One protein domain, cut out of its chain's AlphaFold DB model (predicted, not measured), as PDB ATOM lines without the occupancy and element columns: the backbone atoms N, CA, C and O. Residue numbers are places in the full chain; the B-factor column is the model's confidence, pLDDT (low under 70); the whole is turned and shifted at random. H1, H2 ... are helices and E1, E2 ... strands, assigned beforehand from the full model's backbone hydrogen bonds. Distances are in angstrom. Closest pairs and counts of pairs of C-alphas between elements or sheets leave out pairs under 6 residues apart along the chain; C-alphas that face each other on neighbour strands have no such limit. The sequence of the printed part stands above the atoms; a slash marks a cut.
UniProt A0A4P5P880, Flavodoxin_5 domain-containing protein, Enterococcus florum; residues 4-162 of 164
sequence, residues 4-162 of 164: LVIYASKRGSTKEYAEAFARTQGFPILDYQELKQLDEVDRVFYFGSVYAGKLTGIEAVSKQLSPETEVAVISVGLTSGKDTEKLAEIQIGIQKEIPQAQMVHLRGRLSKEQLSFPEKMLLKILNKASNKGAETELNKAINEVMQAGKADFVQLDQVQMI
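This is residues 4 to 162 of the 164 residues of the protein "Flavodoxin_5 domain-containing protein" of Enterococcus florum (UniProt A0A4P5P880). A twisted sheet of five parallel strands, with H1 and H6 over one face and H3 over the other, makes the larger lobe; a smaller lobe of H4, H5 and the two short strands E6 and E7 lies beyond the ends of its strands. E5 runs on into E6 toward the small lobe, and E7 leads back to H6 beside H1. The printed part has 159 residues, with six named helices and seven named strands in the order E1 H1 E2 E3 H2 E4 H3 E5 E6 H4 H5 E7 H6. The large sheet has the order E2 E1 E3 E4 E5, E6 and E7 pair antiparallel, and the class is mixed, helices and strands. The whole is compact, with a radius of gyration of the C-alphas of 16.1 A, yet elongated in outline, with spans of 52 by 29 by 28 A.

E1, residues 4 to 8, begins at C-alpha 4 at (-23.040, 9.876, -14.149). H1, residues 13 to 25, is 18.4 A long, and E2 follows at residues 29 to 31. E3, residues 43 to 51, is the longest strand by residues and measures 24.8 A. H2 is residues 58 to 62, and E4, residues 70 to 77, is 22.8 A long. H3, residues 84 to 95, measures 16.0 A, and E5, residues 102 to 107, measures 17.2 A. After E6, residues 109 to 111, comes H4, residues 117 to 130, the longest helix by residues, 20.0 A from C-alpha 117 at (-30.606, -22.509, -1.726) to C-alpha 130. H5, residues 137 to 148, is 15.9 A long. E7 is residues 150 to 152, and H6, residues 156 to 161, ends at C-alpha 161 at (-25.452, 13.368, 2.267).

In the large sheet, E2 and E5 are the edge strands. E2 and E1 have N 30 and O 5 within hydrogen-bond range at 3.0 A; E1 and E3 have N 47 and O 6 at 2.8 A; E3 and E4 have N 74 and O 46 at 2.7 A; E4 and E5 have N 104 and O 73 at 3.0 A. The units E1, H1, E2 and E3, H2, E4 and E4, H3, E5 are strand-helix-strand units, two parallel neighbour strands with a helix between, each with a right-handed crossover. H1 is on the sheet; its closest C-alphas to E3 are those of Thr 14 and Ser 49, 5.8 A apart. H3 is on the opposite face from H1, at a height over the sheet of 9.0 A, and runs slantwise to the strands, at 43 degrees to E4 on the local plane. H2 only grazes the sheet, with residues 58 to 62. H6 is on the sheet and touches H1 at a steep tilt of 54 degrees, the same way, with the C-alphas of Phe 21 and Val 159 closest at 5.5 A. E5 runs on into E6 at 41 degrees. E6 and E7 are antiparallel, with N 110 and O 151 within hydrogen-bond range at 2.9 A. The closest C-alphas of H5 and E7 are those of Val 145 and Ala 151, 5.3 A apart. H4 and H5 touch at a steep tilt of 58 degrees, opposite ways, with the C-alphas of Ser 130 and Asn 139 closest at 5.9 A. Neither H4 nor H5 is on the large sheet. Each O i to N i+4 pair is within hydrogen-bond range in H1, H2, H3, H4 and H5; H6 has 0 of 2, but 3 of 3 O i to N i+3 pairs.

The two C-alphas farthest apart are those of Glu 40 and Lys 132, at 52.7 A. The printed part has no cut. The link from E2 to E3, with 11 residues, is long. The mean pLDDT of the printed part is 92.4, and residues 131 to 133, between H4 and H5, are under 70.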
ATOM      1  N   LEU A   4     -22.389  11.143 -13.835       97.50
ATOM      2  CA  LEU A   4     -23.040   9.876 -14.149       97.50
ATOM      3  C   LEU A   4     -23.248   9.028 -12.897       97.50
ATOM      4  O   LEU A   4     -22.334   8.815 -12.099       97.50
ATOM      5  N   VAL A   5     -24.451   8.475 -12.758       98.38
ATOM      6  CA  VAL A   5     -24.758   7.452 -11.758       98.38
ATOM      7  C   VAL A   5     -24.684   6.078 -12.414       98.38
ATOM      8  O   VAL A   5     -25.355   5.804 -13.407       98.38
ATOM      9  N   ILE A   6     -23.898   5.181 -11.835       98.50
ATOM     10  CA  ILE A   6     -23.816   3.782 -12.271       98.50
ATOM     11  C   ILE A   6     -24.269   2.919 -11.104       98.50
ATOM     12  O   ILE A   6     -23.835   3.148  -9.975       98.50
ATOM     13  N   TYR A   7     -25.104   1.909 -11.344       98.62
ATOM     14  CA  TYR A   7     -25.481   0.970 -10.291       98.62
ATOM     15  C   TYR A   7     -25.225  -0.491 -10.661       98.62
ATOM     16  O   TYR A   7     -25.422  -0.917 -11.793       98.62
ATOM     17  N   ALA A   8     -24.832  -1.285  -9.666       98.06
ATOM     18  CA  ALA A   8     -24.717  -2.737  -9.744       98.06
ATOM     19  C   ALA A   8     -25.466  -3.373  -8.570       98.06
ATOM     20  O   ALA A   8     -24.959  -3.443  -7.446       98.06
ATOM     21  N   SER A   9     -26.703  -3.821  -8.818       96.12
ATOM     22  CA  SER A   9     -27.596  -4.322  -7.770       96.12
ATOM     23  C   SER A   9     -27.832  -5.823  -7.860       96.12
ATOM     24  O   SER A   9     -28.344  -6.324  -8.854       96.12
ATOM     25  N   LYS A  10     -27.563  -6.546  -6.766       90.44
ATOM     26  CA  LYS A  10     -27.944  -7.961  -6.646       90.44
ATOM     27  C   LYS A  10     -29.417  -8.171  -6.255       90.44
ATOM     28  O   LYS A  10     -29.995  -9.194  -6.607       90.44
ATOM     29  N   ARG A  11     -29.999  -7.280  -5.434       88.94
ATOM     30  CA  ARG A  11     -31.278  -7.527  -4.713       88.94
ATOM     31  C   ARG A  11     -32.216  -6.313  -4.590       88.94
ATOM     32  O   ARG A  11     -33.159  -6.361  -3.805       88.94
ATOM     33  N   GLY A  12     -31.967  -5.233  -5.327       93.75
ATOM     34  CA  GLY A  12     -32.871  -4.079  -5.413       93.75
ATOM     35  C   GLY A  12     -32.437  -2.848  -4.613       93.75
ATOM     36  O   GLY A  12     -32.428  -1.765  -5.183       93.75
ATOM     37  N   SER A  13     -31.980  -2.972  -3.357       96.88
ATOM     38  CA  SER A  13     -31.662  -1.782  -2.528       96.88
ATOM     39  C   SER A  13     -30.669  -0.823  -3.174       96.88
ATOM     40  O   SER A  13     -30.874   0.381  -3.159       96.88
ATOM     41  N   THR A  14     -29.595  -1.348  -3.765       98.19
ATOM     42  CA  THR A  14     -28.601  -0.524  -4.466       98.19
ATOM     43  C   THR A  14     -29.215   0.264  -5.618       98.19
ATOM     44  O   THR A  14     -28.878   1.427  -5.797       98.19
ATOM     45  N   LYS A  15     -30.134  -0.357  -6.369       98.31
ATOM     46  CA  LYS A  15     -30.837   0.295  -7.473       98.31
ATOM     47  C   LYS A  15     -31.749   1.401  -6.945       98.31
ATOM     48  O   LYS A  15     -31.676   2.513  -7.440       98.31
ATOM     49  N   GLU A  16     -32.520   1.131  -5.894       98.38
ATOM     50  CA  GLU A  16     -33.392   2.138  -5.272       98.38
ATOM     51  C   GLU A  16     -32.613   3.357  -4.770       98.38
ATOM     52  O   GLU A  16     -33.033   4.491  -4.991       98.38
ATOM     53  N   TYR A  17     -31.460   3.134  -4.133       98.62
ATOM     54  CA  TYR A  17     -30.572   4.211  -3.709       98.62
ATOM     55  C   TYR A  17     -30.029   5.018  -4.888       98.62
ATOM     56  O   TYR A  17     -30.090   6.246  -4.863       98.62
ATOM     57  N   ALA A  18     -29.538   4.339  -5.925       98.62
ATOM     58  CA  ALA A  18     -28.990   4.989  -7.107       98.62
ATOM     59  C   ALA A  18     -30.057   5.804  -7.855       98.62
ATOM     60  O   ALA A  18     -29.814   6.953  -8.208       98.62
ATOM     61  N   GLU A  19     -31.262   5.255  -8.028       98.62
ATOM     62  CA  GLU A  19     -32.399   5.946  -8.646       98.62
ATOM     63  C   GLU A  19     -32.868   7.140  -7.808       98.62
ATOM     64  O   GLU A  19     -33.187   8.196  -8.357       98.62
ATOM     65  N   ALA A  20     -32.911   7.005  -6.478       98.50
ATOM     66  CA  ALA A  20     -33.256   8.108  -5.585       98.50
ATOM     67  C   ALA A  20     -32.226   9.242  -5.659       98.50
ATOM     68  O   ALA A  20     -32.616  10.407  -5.762       98.50
ATOM     69  N   PHE A  21     -30.935   8.906  -5.663       98.50
ATOM     70  CA  PHE A  21     -29.853   9.873  -5.813       98.50
ATOM     71  C   PHE A  21     -29.895  10.557  -7.186       98.50
ATOM     72  O   PHE A  21     -29.991  11.780  -7.249       98.50
ATOM     73  N   ALA A  22     -29.931   9.784  -8.276       98.19
ATOM     74  CA  ALA A  22     -29.982  10.300  -9.644       98.19
ATOM     75  C   ALA A  22     -31.171  11.242  -9.859       98.19
ATOM     76  O   ALA A  22     -31.007  12.337 -10.389       98.19
ATOM     77  N   ARG A  23     -32.359  10.865  -9.370       97.62
ATOM     78  CA  ARG A  23     -33.559  11.711  -9.427       97.62
ATOM     79  C   ARG A  23     -33.405  13.008  -8.635       97.62
ATOM     80  O   ARG A  23     -33.898  14.036  -9.082       97.62
ATOM     81  N   THR A  24     -32.766  12.959  -7.467       96.12
ATOM     82  CA  THR A  24     -32.563  14.143  -6.617       96.12
ATOM     83  C   THR A  24     -31.584  15.125  -7.258       96.12
ATOM     84  O   THR A  24     -31.796  16.330  -7.181       96.12
ATOM     85  N   GLN A  25     -30.541  14.610  -7.911       96.19
ATOM     86  CA  GLN A  25     -29.494  15.423  -8.531       96.19
ATOM     87  C   GLN A  25     -29.783  15.806  -9.993       96.19
ATOM     88  O   GLN A  25     -29.172  16.726 -10.524       96.19
ATOM     89  N   GLY A  26     -30.708  15.109 -10.657       96.38
ATOM     90  CA  GLY A  26     -30.961  15.272 -12.090       96.38
ATOM     91  C   GLY A  26     -29.878  14.646 -12.977       96.38
ATOM     92  O   GLY A  26     -29.682  15.098 -14.103       96.38
ATOM     93  N   PHE A  27     -29.165  13.631 -12.482       97.19
ATOM     94  CA  PHE A  27     -28.076  12.978 -13.212       97.19
ATOM     95  C   PHE A  27     -28.575  11.802 -14.066       97.19
ATOM     96  O   PHE A  27     -29.515  11.108 -13.659       97.19
ATOM     97  N   PRO A  28     -27.941  11.526 -15.221       96.94
ATOM     98  CA  PRO A  28     -28.156  10.278 -15.941       96.94
ATOM     99  C   PRO A  28     -27.772   9.079 -15.066       96.94
ATOM    100  O   PRO A  28     -26.850   9.143 -14.249       96.94
ATOM    101  N   ILE A  29     -28.491   7.972 -15.253       98.12
ATOM    102  CA  ILE A  29     -28.284   6.723 -14.523       98.12
ATOM    103  C   ILE A  29     -28.282   5.535 -15.480       98.12
ATOM    104  O   ILE A  29     -29.106   5.483 -16.392       98.12
ATOM    105  N   LEU A  30     -27.388   4.572 -15.250       97.50
ATOM    106  CA  LEU A  30     -27.369   3.304 -15.981       97.50
ATOM    107  C   LEU A  30     -27.009   2.109 -15.091       97.50
ATOM    108  O   LEU A  30     -26.353   2.245 -14.052       97.50
ATOM    109  N   ASP A  31     -27.445   0.926 -15.517       98.00
ATOM    110  CA  ASP A  31     -26.993  -0.344 -14.954       98.00
ATOM    111  C   ASP A  31     -25.563  -0.628 -15.428       98.00
ATOM    112  O   ASP A  31     -25.255  -0.451 -16.605       98.00
ATOM    113  N   TYR A  32     -24.679  -1.106 -14.551       97.31
ATOM    114  CA  TYR A  32     -23.298  -1.428 -14.926       97.31
ATOM    115  C   TYR A  32     -23.207  -2.439 -16.087       97.31
ATOM    116  O   TYR A  32     -22.202  -2.488 -16.790       97.31
ATOM    117  N   GLN A  33     -24.243  -3.257 -16.302       96.06
ATOM    118  CA  GLN A  33     -24.306  -4.192 -17.430       96.06
ATOM    119  C   GLN A  33     -24.475  -3.495 -18.785       96.06
ATOM    120  O   GLN A  33     -24.160  -4.081 -19.818       96.06
ATOM    121  N   GLU A  34     -24.950  -2.253 -18.784       95.38
ATOM    122  CA  GLU A  34     -25.129  -1.414 -19.969       95.38
ATOM    123  C   GLU A  34     -23.905  -0.527 -20.237       95.38
ATOM    124  O   GLU A  34     -23.929   0.290 -21.161       95.38
ATOM    125  N   LEU A  35     -22.835  -0.683 -19.442       92.19
ATOM    126  CA  LEU A  35     -21.619   0.104 -19.591       92.19
ATOM    127  C   LEU A  35     -21.032  -0.038 -20.988       92.19
ATOM    128  O   LEU A  35     -20.727  -1.126 -21.480       92.19
ATOM    129  N   LYS A  36     -20.830   1.127 -21.585       87.19
ATOM    130  CA  LYS A  36     -20.011   1.338 -22.768       87.19
ATOM    131  C   LYS A  36     -18.803   2.167 -22.348       87.19
ATOM    132  O   LYS A  36     -18.632   2.470 -21.167       87.19
ATOM    133  N   GLN A  37     -17.983   2.530 -23.323       85.31
ATOM    134  CA  GLN A  37     -16.906   3.482 -23.112       85.31
ATOM    135  C   GLN A  37     -17.461   4.785 -22.510       85.31
ATOM    136  O   GLN A  37     -18.441   5.335 -23.018       85.31
ATOM    137  N   LEU A  38     -16.875   5.216 -21.391       86.31
ATOM    138  CA  LEU A  38     -17.234   6.446 -20.688       86.31
ATOM    139  C   LEU A  38     -16.335   7.577 -21.189       86.31
ATOM    140  O   LEU A  38     -15.325   7.904 -20.571       86.31
ATOM    141  N   ASP A  39     -16.686   8.148 -22.336       80.25
ATOM    142  CA  ASP A  39     -16.009   9.339 -22.837       80.25
ATOM    143  C   ASP A  39     -16.617  10.589 -22.178       80.25
ATOM    144  O   ASP A  39     -17.829  10.673 -21.986       80.25
ATOM    145  N   GLU A  40     -15.769  11.561 -21.830       86.06
ATOM    146  CA  GLU A  40     -16.183  12.885 -21.331       86.06
ATOM    147  C   GLU A  40     -16.975  12.883 -20.003       86.06
ATOM    148  O   GLU A  40     -17.762  13.794 -19.762       86.06
ATOM    149  N   VAL A  41     -16.780  11.893 -19.119       94.19
ATOM    150  CA  VAL A  41     -17.392  11.875 -17.774       94.19
ATOM    151  C   VAL A  41     -16.440  12.474 -16.736       94.19
ATOM    152  O   VAL A  41     -15.370  11.922 -16.469       94.19
ATOM    153  N   ASP A  42     -16.869  13.574 -16.115       95.44
ATOM    154  CA  ASP A  42     -16.102  14.276 -15.083       95.44
ATOM    155  C   ASP A  42     -16.199  13.543 -13.739       95.44
ATOM    156  O   ASP A  42     -15.196  13.347 -13.052       95.44
ATOM    157  N   ARG A  43     -17.417  13.115 -13.366       97.06
ATOM    158  CA  ARG A  43     -17.687  12.500 -12.062       97.06
ATOM    159  C   ARG A  43     -18.586  11.279 -12.162       97.06
ATOM    160  O   ARG A  43     -19.623  11.292 -12.828       97.06
ATOM    161  N   VAL A  44     -18.225  10.237 -11.422       97.56
ATOM    162  CA  VAL A  44     -18.988   8.991 -11.329       97.56
ATOM    163  C   VAL A  44     -19.436   8.739  -9.895       97.56
ATOM    164  O   VAL A  44     -18.627   8.635  -8.975       97.56
ATOM    165  N   PHE A  45     -20.739   8.538  -9.727       98.44
ATOM    166  CA  PHE A  45     -21.345   8.048  -8.494       98.44
ATOM    167  C   PHE A  45     -21.701   6.576  -8.678       98.44
ATOM    168  O   PHE A  45     -22.727   6.227  -9.269       98.44
ATOM    169  N   TYR A  46     -20.830   5.697  -8.191       98.44
ATOM    170  CA  TYR A  46     -20.983   4.264  -8.352       98.44
ATOM    171  C   TYR A  46     -21.664   3.609  -7.150       98.44
ATOM    172  O   TYR A  46     -21.077   3.481  -6.081       98.44
ATOM    173  N   PHE A  47     -22.882   3.109  -7.340       98.69
ATOM    174  CA  PHE A  47     -23.634   2.363  -6.338       98.69
ATOM    175  C   PHE A  47     -23.448   0.855  -6.533       98.69
ATOM    176  O   PHE A  47     -23.972   0.270  -7.478       98.69
ATOM    177  N   GLY A  48     -22.764   0.183  -5.609       98.12
ATOM    178  CA  GLY A  48     -22.514  -1.260  -5.695       98.12
ATOM    179  C   GLY A  48     -23.101  -2.048  -4.525       98.12
ATOM    180  O   GLY A  48     -22.969  -1.655  -3.365       98.12
ATOM    181  N   SER A  49     -23.727  -3.203  -4.786       96.94
ATOM    182  CA  SER A  49     -24.089  -4.127  -3.703       96.94
ATOM    183  C   SER A  49     -22.864  -4.857  -3.157       96.94
ATOM    184  O   SER A  49     -22.096  -5.448  -3.923       96.94
ATOM    185  N   VAL A  50     -22.716  -4.874  -1.833       94.38
ATOM    186  CA  VAL A  50     -21.693  -5.662  -1.138       94.38
ATOM    187  C   VAL A  50     -22.204  -7.083  -0.945       94.38
ATOM    188  O   VAL A  50     -23.220  -7.319  -0.287       94.38
ATOM    189  N   TYR A  51     -21.474  -8.052  -1.485       83.19
ATOM    190  CA  TYR A  51     -21.749  -9.468  -1.294       83.19
ATOM    191  C   TYR A  51     -20.445 -10.221  -1.039       83.19
ATOM    192  O   TYR A  51     -19.498 -10.111  -1.811       83.19
ATOM    193  N   ALA A  52     -20.393 -10.980   0.060       75.50
ATOM    194  CA  ALA A  52     -19.201 -11.726   0.481       75.50
ATOM    195  C   ALA A  52     -17.909 -10.872   0.511       75.50
ATOM    196  O   ALA A  52     -16.841 -11.336   0.127       75.50
ATOM    197  N   GLY A  53     -18.017  -9.607   0.940       76.56
ATOM    198  CA  GLY A  53     -16.886  -8.674   1.028       76.56
ATOM    199  C   GLY A  53     -16.447  -8.050  -0.300       76.56
ATOM    200  O   GLY A  53     -15.545  -7.223  -0.298       76.56
ATOM    201  N   LYS A  54     -17.088  -8.396  -1.423       86.38
ATOM    202  CA  LYS A  54     -16.825  -7.782  -2.727       86.38
ATOM    203  C   LYS A  54     -17.954  -6.847  -3.128       86.38
ATOM    204  O   LYS A  54     -19.131  -7.152  -2.917       86.38
ATOM    205  N   LEU A  55     -17.587  -5.731  -3.742       95.56
ATOM    206  CA  LEU A  55     -18.540  -4.850  -4.392       95.56
ATOM    207  C   LEU A  55     -18.874  -5.432  -5.771       95.56
ATOM    208  O   LEU A  55     -17.985  -5.734  -6.562       95.56
ATOM    209  N   THR A  56     -20.157  -5.648  -6.043       96.69
ATOM    210  CA  THR A  56     -20.625  -6.152  -7.351       96.69
ATOM    211  C   THR A  56     -20.159  -5.193  -8.443       96.69
ATOM    212  O   THR A  56     -20.111  -4.012  -8.151       96.69
ATOM    213  N   GLY A  57     -19.790  -5.665  -9.642       95.75
ATOM    214  CA  GLY A  57     -19.524  -4.831 -10.833       95.75
ATOM    215  C   GLY A  57     -18.272  -3.936 -10.818       95.75
ATOM    216  O   GLY A  57     -17.946  -3.362 -11.851       95.75
ATOM    217  N   ILE A  58     -17.549  -3.840  -9.697       96.50
ATOM    218  CA  ILE A  58     -16.480  -2.842  -9.515       96.50
ATOM    219  C   ILE A  58     -15.336  -2.963 -10.530       96.50
ATOM    220  O   ILE A  58     -14.917  -1.948 -11.066       96.50
ATOM    221  N   GLU A  59     -14.902  -4.181 -10.867       95.44
ATOM    222  CA  GLU A  59     -13.837  -4.418 -11.857       95.44
ATOM    223  C   GLU A  59     -14.245  -3.990 -13.280       95.44
ATOM    224  O   GLU A  59     -13.401  -3.665 -14.111       95.44
ATOM    225  N   ALA A  60     -15.541  -4.058 -13.605       96.12
ATOM    226  CA  ALA A  60     -16.044  -3.635 -14.910       96.12
ATOM    227  C   ALA A  60     -16.109  -2.108 -14.991       96.12
ATOM    228  O   ALA A  60     -15.724  -1.536 -16.006       96.12
ATOM    229  N   VAL A  61     -16.550  -1.470 -13.902       96.69
ATOM    230  CA  VAL A  61     -16.598  -0.011 -13.776       96.69
ATOM    231  C   VAL A  61     -15.191   0.575 -13.787       96.69
ATOM    232  O   VAL A  61     -14.938   1.469 -14.582       96.69
ATOM    233  N   SER A  62     -14.265   0.045 -12.978       95.62
ATOM    234  CA  SER A  62     -12.901   0.579 -12.843       95.62
ATOM    235  C   SER A  62     -12.167   0.666 -14.179       95.62
ATOM    236  O   SER A  62     -11.499   1.656 -14.453       95.62
ATOM    237  N   LYS A  63     -12.366  -0.320 -15.061       94.81
ATOM    238  CA  LYS A  63     -11.773  -0.358 -16.408       94.81
ATOM    239  C   LYS A  63     -12.270   0.729 -17.362       94.81
ATOM    240  O   LYS A  63     -11.623   0.940 -18.380       94.81
ATOM    241  N   GLN A  64     -13.411   1.359 -17.083       94.50
ATOM    242  CA  GLN A  64     -13.965   2.434 -17.914       94.50
ATOM    243  C   GLN A  64     -13.619   3.831 -17.386       94.50
ATOM    244  O   GLN A  64     -13.922   4.814 -18.052       94.50
ATOM    245  N   LEU A  65     -13.028   3.936 -16.194       93.69
ATOM    246  CA  LEU A  65     -12.731   5.223 -15.573       93.69
ATOM    247  C   LEU A  65     -11.407   5.786 -16.089       93.69
ATOM    248  O   LEU A  65     -10.399   5.080 -16.158       93.69
ATOM    249  N   SER A  66     -11.402   7.083 -16.389       91.44
ATOM    250  CA  SER A  66     -10.167   7.837 -16.589       91.44
ATOM    251  C   SER A  66      -9.498   8.111 -15.232       91.44
ATOM    252  O   SER A  66     -10.206   8.268 -14.234       91.44
ATOM    253  N   PRO A  67      -8.158   8.227 -15.161       89.25
ATOM    254  CA  PRO A  67      -7.464   8.670 -13.948       89.25
ATOM    255  C   PRO A  67      -7.948  10.023 -13.405       89.25
ATOM    256  O   PRO A  67      -7.882  10.245 -12.201       89.25
ATOM    257  N   GLU A  68      -8.445  10.894 -14.286       91.94
ATOM    258  CA  GLU A  68      -8.940  12.235 -13.942       91.94
ATOM    259  C   GLU A  68     -10.408  12.238 -13.482       91.94
ATOM    260  O   GLU A  68     -10.885  13.242 -12.963       91.94
ATOM    261  N   THR A  69     -11.147  11.139 -13.679       94.69
ATOM    262  CA  THR A  69     -12.550  11.057 -13.259       94.69
ATOM    263  C   THR A  69     -12.622  11.014 -11.735       94.69
ATOM    264  O   THR A  69     -12.049  10.120 -11.102       94.69
ATOM    265  N   GLU A  70     -13.374  11.935 -11.132       96.56
ATOM    266  CA  GLU A  70     -13.667  11.886  -9.700       96.56
ATOM    267  C   GLU A  70     -14.711  10.801  -9.429       96.56
ATOM    268  O   GLU A  70     -15.714  10.677 -10.137       96.56
ATOM    269  N   VAL A  71     -14.494   9.992  -8.393       97.38
ATOM    270  CA  VAL A  71     -15.339   8.821  -8.141       97.38
ATOM    271  C   VAL A  71     -15.809   8.805  -6.702       97.38
ATOM    272  O   VAL A  71     -15.000   8.748  -5.778       97.38
ATOM    273  N   ALA A  72     -17.123   8.771  -6.514       98.06
ATOM    274  CA  ALA A  72     -17.739   8.372  -5.260       98.06
ATOM    275  C   ALA A  72     -18.233   6.933  -5.401       98.06
ATOM    276  O   ALA A  72     -19.056   6.629  -6.263       98.06
ATOM    277  N   VAL A  73     -17.756   6.038  -4.542       98.25
ATOM    278  CA  VAL A  73     -18.244   4.662  -4.444       98.25
ATOM    279  C   VAL A  73     -19.172   4.542  -3.244       98.25
ATOM    280  O   VAL A  73     -18.763   4.647  -2.086       98.25
ATOM    281  N   ILE A  74     -20.440   4.267  -3.532       98.31
ATOM    282  CA  ILE A  74     -21.499   4.043  -2.563       98.31
ATOM    283  C   ILE A  74     -21.723   2.538  -2.444       98.31
ATOM    284  O   ILE A  74     -22.362   1.889  -3.276       98.31
ATOM    285  N   SER A  75     -21.188   1.961  -1.378       97.62
ATOM    286  CA  SER A  75     -21.368   0.548  -1.066       97.62
ATOM    287  C   SER A  75     -22.675   0.323  -0.303       97.62
ATOM    288  O   SER A  75     -22.960   1.009   0.673       97.62
ATOM    289  N   VAL A  76     -23.478  -0.649  -0.739       97.50
ATOM    290  CA  VAL A  76     -24.781  -0.960  -0.130       97.50
ATOM    291  C   VAL A  76     -24.797  -2.408   0.348       97.50
ATOM    292  O   VAL A  76     -24.678  -3.334  -0.457       97.50
ATOM    293  N   GLY A  77     -24.942  -2.635   1.655       94.56
ATOM    294  CA  GLY A  77     -24.882  -3.978   2.246       94.56
ATOM    295  C   GLY A  77     -25.565  -4.086   3.607       94.56
ATOM    296  O   GLY A  77     -26.177  -3.140   4.079       94.56
ATOM    297  N   LEU A  78     -25.492  -5.253   4.252       92.31
ATOM    298  CA  LEU A  78     -26.078  -5.441   5.592       92.31
ATOM    299  C   LEU A  78     -25.207  -4.901   6.734       92.31
ATOM    300  O   LEU A  78     -25.715  -4.726   7.849       92.31
ATOM    301  N   THR A  79     -23.920  -4.668   6.460       91.62
ATOM    302  CA  THR A  79     -22.930  -4.163   7.414       91.62
ATOM    303  C   THR A  79     -23.442  -2.895   8.093       91.62
ATOM    304  O   THR A  79     -24.055  -2.037   7.467       91.62
ATOM    305  N   SER A  80     -23.259  -2.799   9.406       92.62
ATOM    306  CA  SER A  80     -23.648  -1.609  10.163       92.62
ATOM    307  C   SER A  80     -22.542  -0.561  10.112       92.62
ATOM    308  O   SER A  80     -21.368  -0.916  10.111       92.62
ATOM    309  N   GLY A  81     -22.905   0.723  10.193       89.00
ATOM    310  CA  GLY A  81     -21.949   1.826  10.369       89.00
ATOM    311  C   GLY A  81     -21.061   1.690  11.619       89.00
ATOM    312  O   GLY A  81     -20.031   2.340  11.720       89.00
ATOM    313  N   LYS A  82     -21.449   0.826  12.568       89.94
ATOM    314  CA  LYS A  82     -20.688   0.522  13.791       89.94
ATOM    315  C   LYS A  82     -19.631  -0.575  13.605       89.94
ATOM    316  O   LYS A  82     -18.834  -0.792  14.509       89.94
ATOM    317  N   ASP A  83     -19.647  -1.289  12.481       89.94
ATOM    318  CA  ASP A  83     -18.740  -2.406  12.199       89.94
ATOM    319  C   ASP A  83     -17.490  -1.903  11.462       89.94
ATOM    320  O   ASP A  83     -17.322  -2.088  10.256       89.94
ATOM    321  N   THR A  84     -16.633  -1.185  12.189       91.19
ATOM    322  CA  THR A  84     -15.473  -0.486  11.614       91.19
ATOM    323  C   THR A  84     -14.481  -1.429  10.941       91.19
ATOM    324  O   THR A  84     -13.892  -1.061   9.931       91.19
ATOM    325  N   GLU A  85     -14.317  -2.647  11.461       90.88
ATOM    326  CA  GLU A  85     -13.453  -3.672  10.866       90.88
ATOM    327  C   GLU A  85     -13.984  -4.090   9.492       90.88
ATOM    328  O   GLU A  85     -13.258  -4.042   8.497       90.88
ATOM    329  N   LYS A  86     -15.284  -4.402   9.394       89.69
ATOM    330  CA  LYS A  86     -15.874  -4.804   8.116       89.69
ATOM    331  C   LYS A  86     -15.913  -3.670   7.099       89.69
ATOM    332  O   LYS A  86     -15.744  -3.911   5.903       89.69
ATOM    333  N   LEU A  87     -16.141  -2.442   7.558       93.31
ATOM    334  CA  LEU A  87     -16.086  -1.254   6.710       93.31
ATOM    335  C   LEU A  87     -14.669  -1.013   6.178       93.31
ATOM    336  O   LEU A  87     -14.525  -0.724   4.992       93.31
ATOM    337  N   ALA A  88     -13.635  -1.217   6.999       94.31
ATOM    338  CA  ALA A  88     -12.244  -1.136   6.562       94.31
ATOM    339  C   ALA A  88     -11.902  -2.210   5.514       94.31
ATOM    340  O   ALA A  88     -11.249  -1.910   4.516       94.31
ATOM    341  N   GLU A  89     -12.386  -3.447   5.672       93.88
ATOM    342  CA  GLU A  89     -12.216  -4.492   4.649       93.88
ATOM    343  C   GLU A  89     -12.862  -4.108   3.309       93.88
ATOM    344  O   GLU A  89     -12.253  -4.281   2.250       93.88
ATOM    345  N   ILE A  90     -14.092  -3.579   3.351       94.56
ATOM    346  CA  ILE A  90     -14.808  -3.090   2.164       94.56
ATOM    347  C   ILE A  90     -14.022  -1.944   1.514       94.56
ATOM    348  O   ILE A  90     -13.852  -1.937   0.294       94.56
ATOM    349  N   GLN A  91     -13.500  -1.023   2.327       94.81
ATOM    350  CA  GLN A  91     -12.652   0.078   1.883       94.81
ATOM    351  C   GLN A  91     -11.403  -0.401   1.152       94.81
ATOM    352  O   GLN A  91     -11.175  -0.001   0.014       94.81
ATOM    353  N   ILE A  92     -10.649  -1.321   1.750       95.31
ATOM    354  CA  ILE A  92      -9.464  -1.915   1.124       95.31
ATOM    355  C   ILE A  92      -9.834  -2.600  -0.198       95.31
ATOM    356  O   ILE A  92      -9.093  -2.504  -1.173       95.31
ATOM    357  N   GLY A  93     -10.968  -3.303  -0.247       94.75
ATOM    358  CA  GLY A  93     -11.449  -3.953  -1.466       94.75
ATOM    359  C   GLY A  93     -11.754  -2.967  -2.595       94.75
ATOM    360  O   GLY A  93     -11.414  -3.236  -3.740       94.75
ATOM    361  N   ILE A  94     -12.356  -1.824  -2.270       96.00
ATOM    362  CA  ILE A  94     -12.698  -0.780  -3.244       96.00
ATOM    363  C   ILE A  94     -11.446  -0.036  -3.712       96.00
ATOM    364  O   ILE A  94     -11.252   0.121  -4.913       96.00
ATOM    365  N   GLN A  95     -10.554   0.336  -2.794       95.62
ATOM    366  CA  GLN A  95      -9.314   1.051  -3.112       95.62
ATOM    367  C   GLN A  95      -8.334   0.230  -3.961       95.62
ATOM    368  O   GLN A  95      -7.490   0.801  -4.642       95.62
ATOM    369  N   LYS A  96      -8.439  -1.104  -3.957       95.62
ATOM    370  CA  LYS A  96      -7.674  -1.959  -4.881       95.62
ATOM    371  C   LYS A  96      -8.071  -1.762  -6.343       95.62
ATOM    372  O   LYS A  96      -7.228  -1.939  -7.212       95.62
ATOM    373  N   GLU A  97      -9.331  -1.421  -6.595       95.94
ATOM    374  CA  GLU A  97      -9.890  -1.270  -7.942       95.94
ATOM    375  C   GLU A  97      -9.971   0.198  -8.365       95.94
ATOM    376  O   GLU A  97      -9.754   0.518  -9.528       95.94
ATOM    377  N   ILE A  98     -10.290   1.093  -7.424       95.88
ATOM    378  CA  ILE A  98     -10.441   2.535  -7.645       95.88
ATOM    379  C   ILE A  98      -9.749   3.275  -6.482       95.88
ATOM    380  O   ILE A  98     -10.408   3.652  -5.508       95.88
ATOM    381  N   PRO A  99      -8.412   3.447  -6.526       95.06
ATOM    382  CA  PRO A  99      -7.627   3.984  -5.409       95.06
ATOM    383  C   PRO A  99      -8.048   5.381  -4.939       95.06
ATOM    384  O   PRO A  99      -7.960   5.682  -3.750       95.06
ATOM    385  N   GLN A 100      -8.514   6.218  -5.866       93.19
ATOM    386  CA  GLN A 100      -8.908   7.606  -5.633       93.19
ATOM    387  C   GLN A 100     -10.360   7.775  -5.158       93.19
ATOM    388  O   GLN A 100     -10.805   8.903  -4.963       93.19
ATOM    389  N   ALA A 101     -11.120   6.687  -5.001       95.56
ATOM    390  CA  ALA A 101     -12.543   6.775  -4.692       95.56
ATOM    391  C   ALA A 101     -12.811   7.404  -3.315       95.56
ATOM    392  O   ALA A 101     -12.331   6.916  -2.288       95.56
ATOM    393  N   GLN A 102     -13.683   8.414  -3.280       96.38
ATOM    394  CA  GLN A 102     -14.408   8.772  -2.065       96.38
ATOM    395  C   GLN A 102     -15.421   7.667  -1.750       96.38
ATOM    396  O   GLN A 102     -15.988   7.053  -2.654       96.38
ATOM    397  N   MET A 103     -15.651   7.377  -0.472       95.12
ATOM    398  CA  MET A 103     -16.390   6.179  -0.077       95.12
ATOM    399  C   MET A 103     -17.529   6.485   0.881       95.12
ATOM    400  O   MET A 103     -17.330   7.089   1.931       95.12
ATOM    401  N   VAL A 104     -18.713   5.976   0.549       96.50
ATOM    402  CA  VAL A 104     -19.900   6.020   1.404       96.50
ATOM    403  C   VAL A 104     -20.432   4.600   1.577       96.50
ATOM    404  O   VAL A 104     -20.421   3.789   0.647       96.50
ATOM    405  N   HIS A 105     -20.897   4.273   2.781       96.50
ATOM    406  CA  HIS A 105     -21.565   3.006   3.053       96.50
ATOM    407  C   HIS A 105     -23.003   3.244   3.500       96.50
ATOM    408  O   HIS A 105     -23.241   3.984   4.452       96.50
ATOM    409  N   LEU A 106     -23.947   2.580   2.839       97.00
ATOM    410  CA  LEU A 106     -25.367   2.602   3.173       97.00
ATOM    411  C   LEU A 106     -25.844   1.194   3.522       97.00
ATOM    412  O   LEU A 106     -25.403   0.194   2.944       97.00
ATOM    413  N   ARG A 107     -26.803   1.110   4.445       96.00
ATOM    414  CA  ARG A 107     -27.411  -0.176   4.791       96.00
ATOM    415  C   ARG A 107     -28.514  -0.527   3.796       96.00
ATOM    416  O   ARG A 107     -29.422   0.253   3.547       96.00
ATOM    417  N   GLY A 108     -28.426  -1.719   3.222       95.69
ATOM    418  CA  GLY A 108     -29.432  -2.284   2.329       95.69
ATOM    419  C   GLY A 108     -30.403  -3.217   3.045       95.69
ATOM    420  O   GLY A 108     -30.411  -3.330   4.272       95.69
ATOM    421  N   ARG A 109     -31.191  -3.946   2.251       94.81
ATOM    422  CA  ARG A 109     -32.093  -4.993   2.738       94.81
ATOM    423  C   ARG A 109     -31.665  -6.384   2.302       94.81
ATOM    424  O   ARG A 109     -30.985  -6.569   1.290       94.81
ATOM    425  N   LEU A 110     -32.128  -7.377   3.048       93.00
ATOM    426  CA  LEU A 110     -32.042  -8.780   2.673       93.00
ATOM    427  C   LEU A 110     -33.376  -9.461   2.963       93.00
ATOM    428  O   LEU A 110     -33.834  -9.459   4.100       93.00
ATOM    429  N   SER A 111     -33.976 -10.080   1.946       93.38
ATOM    430  CA  SER A 111     -35.123 -10.976   2.118       93.38
ATOM    431  C   SER A 111     -34.715 -12.424   1.861       93.38
ATOM    432  O   SER A 111     -34.003 -12.733   0.902       93.38
ATOM    433  N   LYS A 112     -35.211 -13.334   2.703       90.00
ATOM    434  CA  LYS A 112     -35.027 -14.786   2.598       90.00
ATOM    435  C   LYS A 112     -35.591 -15.346   1.294       90.00
ATOM    436  O   LYS A 112     -35.074 -16.342   0.789       90.00
ATOM    437  N   GLU A 113     -36.623 -14.718   0.744       90.06
ATOM    438  CA  GLU A 113     -37.250 -15.100  -0.527       90.06
ATOM    439  C   GLU A 113     -36.304 -14.886  -1.704       90.06
ATOM    440  O   GLU A 113     -36.239 -15.715  -2.608       90.06
ATOM    441  N   GLN A 114     -35.497 -13.828  -1.640       87.50
ATOM    442  CA  GLN A 114     -34.524 -13.517  -2.677       87.50
ATOM    443  C   GLN A 114     -33.305 -14.460  -2.611       87.50
ATOM    444  O   GLN A 114     -32.507 -14.494  -3.549       87.50
ATOM    445  N   LEU A 115     -33.081 -15.181  -1.502       88.56
ATOM    446  CA  LEU A 115     -31.907 -16.043  -1.318       88.56
ATOM    447  C   LEU A 115     -32.013 -17.353  -2.116       88.56
ATOM    448  O   LEU A 115     -33.006 -18.086  -2.025       88.56
ATOM    449  N   SER A 116     -30.927 -17.711  -2.800       88.62
ATOM    450  CA  SER A 116     -30.736 -19.044  -3.381       88.62
ATOM    451  C   SER A 116     -30.606 -20.123  -2.296       88.62
ATOM    452  O   SER A 116     -30.376 -19.833  -1.117       88.62
ATOM    453  N   PHE A 117     -30.742 -21.398  -2.674       89.50
ATOM    454  CA  PHE A 117     -30.606 -22.509  -1.726       89.50
ATOM    455  C   PHE A 117     -29.236 -22.537  -1.010       89.50
ATOM    456  O   PHE A 117     -29.234 -22.623   0.223       89.50
ATOM    457  N   PRO A 118     -28.087 -22.372  -1.702       89.75
ATOM    458  CA  PRO A 118     -26.788 -22.283  -1.031       89.75
ATOM    459  C   PRO A 118     -26.684 -21.087  -0.079       89.75
ATOM    460  O   PRO A 118     -26.175 -21.224   1.032       89.75
ATOM    461  N   GLU A 119     -27.225 -19.925  -0.455       88.00
ATOM    462  CA  GLU A 119     -27.220 -18.735   0.407       88.00
ATOM    463  C   GLU A 119     -28.066 -18.943   1.669       88.00
ATOM    464  O   GLU A 119     -27.652 -18.555   2.758       88.00
ATOM    465  N   LYS A 120     -29.215 -19.620   1.558       89.56
ATOM    466  CA  LYS A 120     -30.035 -20.014   2.717       89.56
ATOM    467  C   LYS A 120     -29.272 -20.954   3.653       89.56
ATOM    468  O   LYS A 120     -29.418 -20.852   4.870       89.56
ATOM    469  N   MET A 121     -28.479 -21.876   3.107       89.38
ATOM    470  CA  MET A 121     -27.643 -22.775   3.905       89.38
ATOM    471  C   MET A 121     -26.519 -22.014   4.614       89.38
ATOM    472  O   MET A 121     -26.347 -22.189   5.820       89.38
ATOM    473  N   LEU A 122     -25.818 -21.124   3.906       87.38
ATOM    474  CA  LEU A 122     -24.794 -20.260   4.492       87.38
ATOM    475  C   LEU A 122     -25.371 -19.400   5.620       87.38
ATOM    476  O   LEU A 122     -24.818 -19.379   6.715       87.38
ATOM    477  N   LEU A 123     -26.525 -18.764   5.394       87.12
ATOM    478  CA  LEU A 123     -27.208 -17.948   6.397       87.12
ATOM    479  C   LEU A 123     -27.495 -18.751   7.679       87.12
ATOM    480  O   LEU A 123     -27.251 -18.264   8.778       87.12
ATOM    481  N   LYS A 124     -27.941 -20.012   7.555       87.25
ATOM    482  CA  LYS A 124     -28.156 -20.910   8.705       87.25
ATOM    483  C   LYS A 124     -26.864 -21.228   9.461       87.25
ATOM    484  O   LYS A 124     -26.900 -21.328  10.685       87.25
ATOM    485  N   ILE A 125     -25.753 -21.435   8.751       86.25
ATOM    486  CA  ILE A 125     -24.444 -21.697   9.368       86.25
ATOM    487  C   ILE A 125     -23.987 -20.462  10.141       86.25
ATOM    488  O   ILE A 125     -23.649 -20.585  11.318       86.25
ATOM    489  N   LEU A 126     -24.057 -19.286   9.510       84.38
ATOM    490  CA  LEU A 126     -23.719 -18.010  10.138       84.38
ATOM    491  C   LEU A 126     -24.563 -17.798  11.395       84.38
ATOM    492  O   LEU A 126     -24.000 -17.668  12.471       84.38
ATOM    493  N   ASN A 127     -25.889 -17.929  11.306       84.12
ATOM    494  CA  ASN A 127     -26.791 -17.780  12.450       84.12
ATOM    495  C   ASN A 127     -26.442 -18.712  13.625       84.12
ATOM    496  O   ASN A 127     -26.549 -18.325  14.787       84.12
ATOM    497  N   LYS A 128     -26.052 -19.962  13.348       83.12
ATOM    498  CA  LYS A 128     -25.655 -20.919  14.393       83.12
ATOM    499  C   LYS A 128     -24.324 -20.553  15.045       83.12
ATOM    500  O   LYS A 128     -24.167 -20.797  16.239       83.12
ATOM    501  N   ALA A 129     -23.376 -20.018  14.277       79.31
ATOM    502  CA  ALA A 129     -22.100 -19.539  14.799       79.31
ATOM    503  C   ALA A 129     -22.292 -18.265  15.640       79.31
ATOM    504  O   ALA A 129     -21.759 -18.171  16.743       79.31
ATOM    505  N   SER A 130     -23.132 -17.342  15.166       73.69
ATOM    506  CA  SER A 130     -23.489 -16.090  15.834       73.69
ATOM    507  C   SER A 130     -24.109 -16.295  17.216       73.69
ATOM    508  O   SER A 130     -23.772 -15.570  18.145       73.69
ATOM    509  N   ASN A 131     -24.945 -17.324  17.388       67.69
ATOM    510  CA  ASN A 131     -25.580 -17.645  18.674       67.69
ATOM    511  C   ASN A 131     -24.602 -18.149  19.755       67.69
ATOM    512  O   ASN A 131     -25.024 -18.410  20.879       67.69
ATOM    513  N   LYS A 132     -23.318 -18.340  19.424       68.00
ATOM    514  CA  LYS A 132     -22.274 -18.795  20.358       68.00
ATOM    515  C   LYS A 132     -21.267 -17.700  20.735       68.00
ATOM    516  O   LYS A 132     -20.405 -17.960  21.567       68.00
ATOM    517  N   GLY A 133     -21.338 -16.525  20.108       68.69
ATOM    518  CA  GLY A 133     -20.405 -15.412  20.312       68.69
ATOM    519  C   GLY A 133     -21.104 -14.131  20.768       68.69
ATOM    520  O   GLY A 133     -22.289 -14.138  21.091       68.69
ATOM    521  N   ALA A 134     -20.361 -13.020  20.778       72.50
ATOM    522  CA  ALA A 134     -20.940 -11.703  21.022       72.50
ATOM    523  C   ALA A 134     -21.935 -11.330  19.909       72.50
ATOM    524  O   ALA A 134     -21.704 -11.581  18.721       72.50
ATOM    525  N   GLU A 135     -23.057 -10.728  20.294       76.50
ATOM    526  CA  GLU A 135     -24.073 -10.289  19.346       76.50
ATOM    527  C   GLU A 135     -23.581  -9.055  18.570       76.50
ATOM    528  O   GLU A 135     -23.368  -7.987  19.141       76.50
ATOM    529  N   THR A 136     -23.407  -9.199  17.254       83.62
ATOM    530  CA  THR A 136     -23.058  -8.099  16.343       83.62
ATOM    531  C   THR A 136     -24.294  -7.597  15.599       83.62
ATOM    532  O   THR A 136     -25.299  -8.297  15.477       83.62
ATOM    533  N   GLU A 137     -24.224  -6.397  15.027       86.19
ATOM    534  CA  GLU A 137     -25.321  -5.855  14.209       86.19
ATOM    535  C   GLU A 137     -25.588  -6.694  12.948       86.19
ATOM    536  O   GLU A 137     -26.734  -6.824  12.512       86.19
ATOM    537  N   LEU A 138     -24.549  -7.324  12.391       84.75
ATOM    538  CA  LEU A 138     -24.703  -8.284  11.300       84.75
ATOM    539  C   LEU A 138     -25.452  -9.540  11.768       84.75
ATOM    540  O   LEU A 138     -26.347 -10.014  11.071       84.75
ATOM    541  N   ASN A 139     -25.132 -10.048  12.962       86.12
ATOM    542  CA  ASN A 139     -25.823 -11.194  13.554       86.12
ATOM    543  C   ASN A 139     -27.304 -10.881  13.805       86.12
ATOM    544  O   ASN A 139     -28.153 -11.715  13.496       86.12
ATOM    545  N   LYS A 140     -27.626  -9.672  14.285       87.94
ATOM    546  CA  LYS A 140     -29.012  -9.205  14.446       87.94
ATOM    547  C   LYS A 140     -29.761  -9.184  13.119       87.94
ATOM    548  O   LYS A 140     -30.834  -9.771  13.030       87.94
ATOM    549  N   ALA A 141     -29.167  -8.605  12.073       90.00
ATOM    550  CA  ALA A 141     -29.764  -8.598  10.737       90.00
ATOM    551  C   ALA A 141     -29.996 -10.024  10.198       90.00
ATOM    552  O   ALA A 141     -31.050 -10.317   9.641       90.00
ATOM    553  N   ILE A 142     -29.039 -10.938  10.388       89.12
ATOM    554  CA  ILE A 142     -29.176 -12.347   9.985       89.12
ATOM    555  C   ILE A 142     -30.302 -13.043  10.764       89.12
ATOM    556  O   ILE A 142     -31.127 -13.732  10.157       89.12
ATOM    557  N   ASN A 143     -30.357 -12.844  12.083       89.56
ATOM    558  CA  ASN A 143     -31.407 -13.382  12.947       89.56
ATOM    559  C   ASN A 143     -32.792 -12.866  12.521       89.56
ATOM    560  O   ASN A 143     -33.734 -13.653  12.429       89.56
ATOM    561  N   GLU A 144     -32.910 -11.579  12.193       92.12
ATOM    562  CA  GLU A 144     -34.149 -10.966  11.707       92.12
ATOM    563  C   GLU A 144     -34.607 -11.600  10.383       92.12
ATOM    564  O   GLU A 144     -35.749 -12.046  10.270       92.12
ATOM    565  N   VAL A 145     -33.698 -11.795   9.418       93.06
ATOM    566  CA  VAL A 145     -34.004 -12.530   8.174       93.06
ATOM    567  C   VAL A 145     -34.465 -13.962   8.461       93.06
ATOM    568  O   VAL A 145     -35.344 -14.489   7.774       93.06
ATOM    569  N   MET A 146     -33.887 -14.622   9.463       89.31
ATOM    570  CA  MET A 146     -34.241 -15.996   9.815       89.31
ATOM    571  C   MET A 146     -35.615 -16.115  10.483       89.31
ATOM    572  O   MET A 146     -36.326 -17.078  10.176       89.31
ATOM    573  N   GLN A 147     -35.979 -15.157  11.342       90.25
ATOM    574  CA  GLN A 147     -37.230 -15.146  12.108       90.25
ATOM    575  C   GLN A 147     -38.388 -14.486  11.352       90.25
ATOM    576  O   GLN A 147     -39.444 -15.093  11.200       90.25
ATOM    577  N   ALA A 148     -38.181 -13.266  10.854       92.94
ATOM    578  CA  ALA A 148     -39.194 -12.443  10.193       92.94
ATOM    579  C   ALA A 148     -39.168 -12.564   8.659       92.94
ATOM    580  O   ALA A 148     -40.025 -12.014   7.971       92.94
ATOM    581  N   GLY A 149     -38.181 -13.269   8.096       93.25
ATOM    582  CA  GLY A 149     -38.051 -13.477   6.652       93.25
ATOM    583  C   GLY A 149     -37.352 -12.337   5.911       93.25
ATOM    584  O   GLY A 149     -36.939 -12.535   4.769       93.25
ATOM    585  N   LYS A 150     -37.159 -11.176   6.544       94.50
ATOM    586  CA  LYS A 150     -36.468 -10.019   5.968       94.50
ATOM    587  C   LYS A 150     -35.801  -9.171   7.048       94.50
ATOM    588  O   LYS A 150     -36.287  -9.155   8.168       94.50
ATOM    589  N   ALA A 151     -34.748  -8.457   6.670       94.31
ATOM    590  CA  ALA A 151     -34.203  -7.318   7.400       94.31
ATOM    591  C   ALA A 151     -34.099  -6.147   6.420       94.31
ATOM    592  O   ALA A 151     -33.541  -6.315   5.329       94.31
ATOM    593  N   ASP A 152     -34.666  -4.996   6.771       95.94
ATOM    594  CA  ASP A 152     -34.731  -3.825   5.894       95.94
ATOM    595  C   ASP A 152     -34.237  -2.577   6.623       95.94
ATOM    596  O   ASP A 152     -34.857  -2.104   7.572       95.94
ATOM    597  N   PHE A 153     -33.091  -2.069   6.177       96.31
ATOM    598  CA  PHE A 153     -32.434  -0.900   6.757       96.31
ATOM    599  C   PHE A 153     -32.378   0.279   5.783       96.31
ATOM    600  O   PHE A 153     -31.659   1.243   6.050       96.31
ATOM    601  N   VAL A 154     -33.097   0.200   4.658       96.94
ATOM    602  CA  VAL A 154     -33.047   1.232   3.623       96.94
ATOM    603  C   VAL A 154     -33.654   2.538   4.133       96.94
ATOM    604  O   VAL A 154     -34.800   2.596   4.567       96.94
ATOM    605  N   GLN A 155     -32.855   3.593   4.037       97.12
ATOM    606  CA  GLN A 155     -33.165   4.975   4.401       97.12
ATOM    607  C   GLN A 155     -32.770   5.874   3.228       97.12
ATOM    608  O   GLN A 155     -31.603   6.237   3.092       97.12
ATOM    609  N   LEU A 156     -33.712   6.136   2.313       97.00
ATOM    610  CA  LEU A 156     -33.434   6.817   1.038       97.00
ATOM    611  C   LEU A 156     -33.038   8.287   1.201       97.00
ATOM    612  O   LEU A 156     -32.376   8.830   0.329       97.00
ATOM    613  N   ASP A 157     -33.405   8.928   2.302       96.06
ATOM    614  CA  ASP A 157     -32.990  10.285   2.661       96.06
ATOM    615  C   ASP A 157     -31.469  10.415   2.829       96.06
ATOM    616  O   ASP A 157     -30.907  11.469   2.536       96.06
ATOM    617  N   GLN A 158     -30.774   9.326   3.180       95.44
ATOM    618  CA  GLN A 158     -29.313   9.324   3.310       95.44
ATOM    619  C   GLN A 158     -28.578   9.670   2.008       95.44
ATOM    620  O   GLN A 158     -27.423  10.089   2.060       95.44
ATOM    621  N   VAL A 159     -29.232   9.559   0.843       94.75
ATOM    622  CA  VAL A 159     -28.615   9.956  -0.433       94.75
ATOM    623  C   VAL A 159     -28.336  11.456  -0.525       94.75
ATOM    624  O   VAL A 159     -27.499  11.867  -1.318       94.75
ATOM    625  N   GLN A 160     -28.994  12.274   0.301       91.94
ATOM    626  CA  GLN A 160     -28.779  13.725   0.356       91.94
ATOM    627  C   GLN A 160     -27.412  14.097   0.947       91.94
ATOM    628  O   GLN A 160     -26.933  15.209   0.743       91.94
ATOM    629  N   MET A 161     -26.777  13.171   1.673       90.12
ATOM    630  CA  MET A 161     -25.452  13.368   2.267       90.12
ATOM    631  C   MET A 161     -24.307  12.993   1.314       90.12
ATOM    632  O   MET A 161     -23.150  13.216   1.652       90.12
ATOM    633  N   ILE A 162     -24.604  12.402   0.150       92.75
ATOM    634  CA  ILE A 162     -23.587  11.994  -0.827       92.75
ATOM    635  C   ILE A 162     -23.147  13.222  -1.621       92.75
ATOM    636  O   ILE A 162     -23.967  13.881  -2.261       92.75
TER     637      ILE A 162